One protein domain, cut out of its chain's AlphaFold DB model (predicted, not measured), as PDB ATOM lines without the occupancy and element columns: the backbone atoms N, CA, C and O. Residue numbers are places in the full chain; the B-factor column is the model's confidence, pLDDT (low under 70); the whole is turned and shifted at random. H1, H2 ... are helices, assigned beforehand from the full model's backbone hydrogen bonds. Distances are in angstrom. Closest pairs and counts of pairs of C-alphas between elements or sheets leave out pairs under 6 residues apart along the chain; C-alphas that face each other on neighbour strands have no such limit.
ATOM      1  N   TYR A   2     158.519 155.058 147.760       63.12
ATOM      2  CA  TYR A   2     157.329 154.361 147.266       63.12
ATOM      3  C   TYR A   2     156.116 155.312 147.191       63.12
ATOM      4  O   TYR A   2     155.853 156.018 148.173       63.12
ATOM      5  N   PRO A   3     155.429 155.420 146.037       67.44
ATOM      6  CA  PRO A   3     154.316 156.354 145.842       67.44
ATOM      7  C   PRO A   3     153.105 156.061 146.739       67.44
ATOM      8  O   PRO A   3     152.356 156.979 147.063       67.44
ATOM      9  N   GLU A   4     152.947 154.823 147.197       70.31
ATOM     10  CA  GLU A   4     151.840 154.356 148.036       70.31
ATOM     11  C   GLU A   4     151.851 154.996 149.435       70.31
ATOM     12  O   GLU A   4     150.803 155.174 150.046       70.31
ATOM     13  N   ILE A   5     153.028 155.396 149.927       66.56
ATOM     14  CA  ILE A   5     153.212 155.926 151.287       66.56
ATOM     15  C   ILE A   5     152.930 157.437 151.342       66.56
ATOM     16  O   ILE A   5     152.476 157.948 152.362       66.56
ATOM     17  N   LYS A   6     153.144 158.162 150.231       66.06
ATOM     18  CA  LYS A   6     152.961 159.626 150.163       66.06
ATOM     19  C   LYS A   6     151.530 160.087 150.431       66.06
ATOM     20  O   LYS A   6     151.338 161.225 150.841       66.06
ATOM     21  N   ASN A   7     150.552 159.230 150.154       67.50
ATOM     22  CA  ASN A   7     149.135 159.581 150.215       67.50
ATOM     23  C   ASN A   7     148.490 159.215 151.560       67.50
ATOM     24  O   ASN A   7     147.284 159.392 151.720       67.50
ATOM     25  N   LEU A   8     149.261 158.676 152.511       70.25
ATOM     26  CA  LEU A   8     148.736 158.294 153.817       70.25
ATOM     27  C   LEU A   8     148.608 159.528 154.724       70.25
ATOM     28  O   LEU A   8     149.527 160.344 154.774       70.25
ATOM     29  N   PRO A   9     147.509 159.659 155.486       65.31
ATOM     30  CA  PRO A   9     147.295 160.800 156.382       65.31
ATOM     31  C   PRO A   9     148.335 160.879 157.514       65.31
ATOM     32  O   PRO A   9     148.580 161.956 158.042       65.31
ATOM     33  N   LEU A  10     148.976 159.752 157.845       65.06
ATOM     34  CA  LEU A  10     150.052 159.621 158.837       65.06
ATOM     35  C   LEU A  10     151.455 159.859 158.246       65.06
ATOM     36  O   LEU A  10     152.463 159.639 158.915       65.06
ATOM     37  N   PHE A  11     151.553 160.284 156.981       69.94
ATOM     38  CA  PHE A  11     152.838 160.509 156.330       69.94
ATOM     39  C   PHE A  11     153.562 161.730 156.923       69.94
ATOM     40  O   PHE A  11     153.377 162.866 156.491       69.94
ATOM     41  N   SER A  12     154.441 161.475 157.892       76.94
ATOM     42  CA  SER A  12     155.450 162.415 158.377       76.94
ATOM     43  C   SER A  12     156.831 161.788 158.222       76.94
ATOM     44  O   SER A  12     157.066 160.664 158.660       76.94
ATOM     45  N   LEU A  13     157.759 162.513 157.587       78.44
ATOM     46  CA  LEU A  13     159.139 162.047 157.431       78.44
ATOM     47  C   LEU A  13     159.799 161.815 158.792       78.44
ATOM     48  O   LEU A  13     160.509 160.832 158.958       78.44
ATOM     49  N   GLU A  14     159.543 162.704 159.749       79.00
ATOM     50  CA  GLU A  14     160.048 162.583 161.114       79.00
ATOM     51  C   GLU A  14     159.543 161.296 161.763       79.00
ATOM     52  O   GLU A  14     160.349 160.504 162.233       79.00
ATOM     53  N   HIS A  15     158.238 161.026 161.662       75.50
ATOM     54  CA  HIS A  15     157.637 159.803 162.189       75.50
ATOM     55  C   HIS A  15     158.230 158.544 161.536       75.50
ATOM     56  O   HIS A  15     158.632 157.619 162.221       75.50
ATOM     57  N   ILE A  16     158.390 158.529 160.210       79.00
ATOM     58  CA  ILE A  16     158.972 157.380 159.495       79.00
ATOM     59  C   ILE A  16     160.435 157.140 159.887       79.00
ATOM     60  O   ILE A  16     160.887 155.996 159.904       79.00
ATOM     61  N   LEU A  17     161.195 158.200 160.162       77.69
ATOM     62  CA  LEU A  17     162.588 158.076 160.584       77.69
ATOM     63  C   LEU A  17     162.722 157.591 162.031       77.69
ATOM     64  O   LEU A  17     163.741 156.979 162.344       77.69
ATOM     65  N   THR A  18     161.728 157.836 162.889       74.44
ATOM     66  CA  THR A  18     161.744 157.396 164.291       74.44
ATOM     67  C   THR A  18     161.124 156.013 164.490       74.44
ATOM     68  O   THR A  18     161.708 155.196 165.194       74.44
ATOM     69  N   THR A  19     159.991 155.713 163.849       71.62
ATOM     70  CA  THR A  19     159.237 154.460 164.051       71.62
ATOM     71  C   THR A  19     159.434 153.432 162.933       71.62
ATOM     72  O   THR A  19     159.145 152.244 163.099       71.62
ATOM     73  N   GLY A  20     159.959 153.856 161.781       76.44
ATOM     74  CA  GLY A  20     160.092 153.017 160.594       76.44
ATOM     75  C   GLY A  20     158.781 152.867 159.814       76.44
ATOM     76  O   GLY A  20     157.912 153.733 159.820       76.44
ATOM     77  N   LEU A  21     158.657 151.764 159.068       78.06
ATOM     78  CA  LEU A  21     157.494 151.464 158.212       78.06
ATOM     79  C   LEU A  21     156.847 150.111 158.542       78.06
ATOM     80  O   LEU A  21     156.109 149.553 157.730       78.06
ATOM     81  N   LEU A  22     157.157 149.544 159.710       77.44
ATOM     82  CA  LEU A  22     156.519 148.310 160.160       77.44
ATOM     83  C   LEU A  22     155.040 148.606 160.457       77.44
ATOM     84  O   LEU A  22     154.774 149.517 161.240       77.44
ATOM     85  N   PRO A  23     154.081 147.866 159.865       75.19
ATOM     86  CA  PRO A  23     152.661 148.203 159.966       75.19
ATOM     87  C   PRO A  23     152.142 148.424 161.399       75.19
ATOM     88  O   PRO A  23     151.419 149.396 161.589       75.19
ATOM     89  N   PRO A  24     152.521 147.622 162.417       75.69
ATOM     90  CA  PRO A  24     152.074 147.860 163.794       75.69
ATOM     91  C   PRO A  24     152.568 149.189 164.383       75.69
ATOM     92  O   PRO A  24     151.824 149.852 165.090       75.69
ATOM     93  N   PHE A  25     153.794 149.606 164.058       75.50
ATOM     94  CA  PHE A  25     154.405 150.825 164.603       75.50
ATOM     95  C   PHE A  25     153.994 152.077 163.826       75.50
ATOM     96  O   PHE A  25     153.822 153.142 164.405       75.50
ATOM     97  N   PHE A  26     153.793 151.937 162.516       73.25
ATOM     98  CA  PHE A  26     153.398 153.032 161.630       73.25
ATOM     99  C   PHE A  26     151.915 153.421 161.771       73.25
ATOM    100  O   PHE A  26     151.533 154.548 161.465       73.25
ATOM    101  N   LEU A  27     151.057 152.484 162.188       74.12
ATOM    102  CA  LEU A  27     149.618 152.723 162.354       74.12
ATOM    103  C   LEU A  27     149.243 153.231 163.754       74.12
ATOM    104  O   LEU A  27     148.108 153.667 163.951       74.12
ATOM    105  N   THR A  28     150.172 153.198 164.708       70.31
ATOM    106  CA  THR A  28     149.948 153.657 166.080       70.31
ATOM    107  C   THR A  28     150.176 155.162 166.195       70.31
ATOM    108  O   THR A  28     151.212 155.690 165.798       70.31
ATOM    109  N   SER A  29     149.198 155.874 166.761       62.28
ATOM    110  CA  SER A  29     149.236 157.330 166.958       62.28
ATOM    111  C   SER A  29     149.875 157.771 168.281       62.28
ATOM    112  O   SER A  29     150.124 158.959 168.472       62.28
ATOM    113  N   GLU A  30     150.116 156.841 169.205       66.56
ATOM    114  CA  GLU A  30     150.676 157.118 170.530       66.56
ATOM    115  C   GLU A  30     152.183 156.855 170.544       66.56
ATOM    116  O   GLU A  30     152.610 155.715 170.708       66.56
ATOM    117  N   ALA A  31     152.981 157.920 170.398       60.66
ATOM    118  CA  ALA A  31     154.445 157.836 170.343       60.66
ATOM    119  C   ALA A  31     155.025 156.957 171.469       60.66
ATOM    120  O   ALA A  31     155.656 155.949 171.170       60.66
ATOM    121  N   GLY A  32     154.648 157.227 172.729       61.91
ATOM    122  CA  GLY A  32     155.183 156.532 173.910       61.91
ATOM    123  C   GLY A  32     155.049 155.004 173.904       61.91
ATOM    124  O   GLY A  32     155.916 154.319 174.436       61.91
ATOM    125  N   THR A  33     153.993 154.464 173.288       68.88
ATOM    126  CA  THR A  33     153.796 153.004 173.168       68.88
ATOM    127  C   THR A  33     154.687 152.389 172.092       68.88
ATOM    128  O   THR A  33     155.169 151.270 172.240       68.88
ATOM    129  N   VAL A  34     154.982 153.148 171.034       72.38
ATOM    130  CA  VAL A  34     155.800 152.684 169.914       72.38
ATOM    131  C   VAL A  34     157.262 152.549 170.315       72.38
ATOM    132  O   VAL A  34     157.919 151.609 169.874       72.38
ATOM    133  N   GLU A  35     157.791 153.446 171.151       73.94
ATOM    134  CA  GLU A  35     159.174 153.332 171.627       73.94
ATOM    135  C   GLU A  35     159.391 152.099 172.517       73.94
ATOM    136  O   GLU A  35     160.413 151.421 172.380       73.94
ATOM    137  N   GLU A  36     158.440 151.790 173.401       77.06
ATOM    138  CA  GLU A  36     158.491 150.603 174.262       77.06
ATOM    139  C   GLU A  36     158.363 149.319 173.431       77.06
ATOM    140  O   GLU A  36     159.232 148.447 173.512       77.06
ATOM    141  N   ASP A  37     157.379 149.258 172.531       77.00
ATOM    142  CA  ASP A  37     157.181 148.112 171.643       77.00
ATOM    143  C   ASP A  37     158.380 147.883 170.703       77.00
ATOM    144  O   ASP A  37     158.781 146.742 170.452       77.00
ATOM    145  N   LEU A  38     158.991 148.955 170.180       75.38
ATOM    146  CA  LEU A  38     160.210 148.870 169.369       75.38
ATOM    147  C   LEU A  38     161.390 148.360 170.189       75.38
ATOM    148  O   LEU A  38     162.152 147.525 169.699       75.38
ATOM    149  N   SER A  39     161.551 148.848 171.418       76.19
ATOM    150  CA  SER A  39     162.594 148.383 172.331       76.19
ATOM    151  C   SER A  39     162.431 146.892 172.621       76.19
ATOM    152  O   SER A  39     163.392 146.133 172.495       76.19
ATOM    153  N   ASP A  40     161.220 146.436 172.925       79.62
ATOM    154  CA  ASP A  40     160.925 145.027 173.193       79.62
ATOM    155  C   ASP A  40     161.124 144.142 171.961       79.62
ATOM    156  O   ASP A  40     161.700 143.048 172.054       79.62
ATOM    157  N   TYR A  41     160.731 144.633 170.786       76.69
ATOM    158  CA  TYR A  41     160.982 143.969 169.511       76.69
ATOM    159  C   TYR A  41     162.484 143.816 169.241       76.69
ATOM    160  O   TYR A  41     162.955 142.716 168.939       76.69
ATOM    161  N   VAL A  42     163.253 144.897 169.394       74.81
ATOM    162  CA  VAL A  42     164.712 144.899 169.220       74.81
ATOM    163  C   VAL A  42     165.373 143.976 170.239       74.81
ATOM    164  O   VAL A  42     166.225 143.173 169.864       74.81
ATOM    165  N   ASN A  43     164.959 144.024 171.504       73.06
ATOM    166  CA  ASN A  43     165.486 143.157 172.554       73.06
ATOM    167  C   ASN A  43     165.235 141.681 172.251       73.06
ATOM    168  O   ASN A  43     166.144 140.867 172.409       73.06
ATOM    169  N   THR A  44     164.032 141.330 171.796       78.06
ATOM    170  CA  THR A  44     163.682 139.950 171.439       78.06
ATOM    171  C   THR A  44     164.510 139.474 170.250       78.06
ATOM    172  O   THR A  44     165.166 138.439 170.347       78.06
ATOM    173  N   TYR A  45     164.576 140.267 169.176       73.62
ATOM    174  CA  TYR A  45     165.352 139.934 167.981       73.62
ATOM    175  C   TYR A  45     166.847 139.772 168.283       73.62
ATOM    176  O   TYR A  45     167.455 138.762 167.933       73.62
ATOM    177  N   LEU A  46     167.444 140.736 168.990       68.38
ATOM    178  CA  LEU A  46     168.852 140.671 169.380       68.38
ATOM    179  C   LEU A  46     169.118 139.473 170.286       68.38
ATOM    180  O   LEU A  46     170.133 138.803 170.131       68.38
ATOM    181  N   LYS A  47     168.219 139.175 171.225       69.56
ATOM    182  CA  LYS A  47     168.370 138.024 172.112       69.56
ATOM    183  C   LYS A  47     168.334 136.710 171.340       69.56
ATOM    184  O   LYS A  47     169.125 135.834 171.666       69.56
ATOM    185  N   GLU A  48     167.460 136.567 170.349       69.81
ATOM    186  CA  GLU A  48     167.359 135.353 169.533       69.81
ATOM    187  C   GLU A  48     168.593 135.159 168.639       69.81
ATOM    188  O   GLU A  48     169.230 134.106 168.705       69.81
ATOM    189  N   GLU A  49     169.000 136.188 167.892       64.62
ATOM    190  CA  GLU A  49     170.133 136.123 166.955       64.62
ATOM    191  C   GLU A  49     171.487 135.985 167.684       64.62
ATOM    192  O   GLU A  49     172.298 135.111 167.378       64.62
ATOM    193  N   ILE A  50     171.726 136.777 168.736       64.31
ATOM    194  CA  ILE A  50     173.003 136.771 169.478       64.31
ATOM    195  C   ILE A  50     173.141 135.516 170.350       64.31
ATOM    196  O   ILE A  50     174.256 135.020 170.560       64.31
ATOM    197  N   ALA A  51     172.031 134.990 170.886       61.34
ATOM    198  CA  ALA A  51     172.063 133.733 171.631       61.34
ATOM    199  C   ALA A  51     172.339 132.539 170.711       61.34
ATOM    200  O   ALA A  51     173.067 131.635 171.127       61.34
ATOM    201  N   ALA A  52     171.814 132.549 169.481       60.56
ATOM    202  CA  ALA A  52     172.072 131.514 168.484       60.56
ATOM    203  C   ALA A  52     173.545 131.489 168.035       60.56
ATOM    204  O   ALA A  52     174.116 130.412 167.871       60.56
ATOM    205  N   GLU A  53     174.193 132.652 167.930       62.94
ATOM    206  CA  GLU A  53     175.607 132.775 167.536       62.94
ATOM    207  C   GLU A  53     176.611 132.686 168.708       62.94
ATOM    208  O   GLU A  53     177.822 132.824 168.526       62.94
ATOM    209  N   GLY A  54     176.149 132.379 169.928       56.56
ATOM    210  CA  GLY A  54     177.027 131.986 171.041       56.56
ATOM    211  C   GLY A  54     177.670 133.133 171.832       56.56
ATOM    212  O   GLY A  54     178.603 132.905 172.608       56.56
ATOM    213  N   LEU A  55     177.152 134.358 171.715       58.16
ATOM    214  CA  LEU A  55     177.631 135.549 172.434       58.16
ATOM    215  C   LEU A  55     176.939 135.804 173.787       58.16
ATOM    216  O   LEU A  55     177.055 136.883 174.369       58.16
TER     217      LEU A  55
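AT A GLANCE: This is residues 2 to 55 of the 143 residues of an uncharacterized protein of Treponema sp (UniProt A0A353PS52). A long helix, H3, sticks out as an arm, with its residues 39 to 46 and 48 to 52 standing free, from a small, loose head formed by the short helices H1 and H2 and the first part of H3, with residues 2 to 12 as a leading tail. The printed part has 54 residues with three named helices, H1, H2, H3 in chain order, and no named strand: all helix. It is loose, with a radius of gyration of the C-alphas of 14.1 A, spanning 44 by 25 by 16 A.

IN THESE COORDINATES: H1 is residues 13 to 19, starting at C-alpha 13 (159.139, 162.047, 157.431). H2 is residues 23 to 26. H3, residues 31 to 52, is 31.7 A long and ends at C-alpha 52 (172.072, 131.514, 168.484).

HOW THE PARTS SIT: H1 and H2 only just touch, with 3 pairs of C-alphas within 8 A, and only at the corner; the closest C-alphas, of Thr 19 and Phe 25, are 6.1 A apart. H1 only just touches H3, through residues 34 to 38 of H3 alone, with 3 such pairs; the closest C-alphas, of Thr 19 and Val 34, are 7.0 A apart. Their tilt is steep, 51 degrees, the same way. H2 and H3 are close but not clearly touching; the closest C-alphas, of Phe 25 and Val 34, are 5.8 A apart. Every O i to N i+4 pair is within hydrogen-bond range in H1, and 17 of 18 in H3; H2 is too short for one.

THE WHOLE: The C-alphas farthest apart, of Asn 7 and Gly 54, are 44.4 A apart. The printed part has no cut, and both links are tight. Mean pLDDT of the printed part is 70.8; residues under 70 include 29 to 33 and 46 to 55.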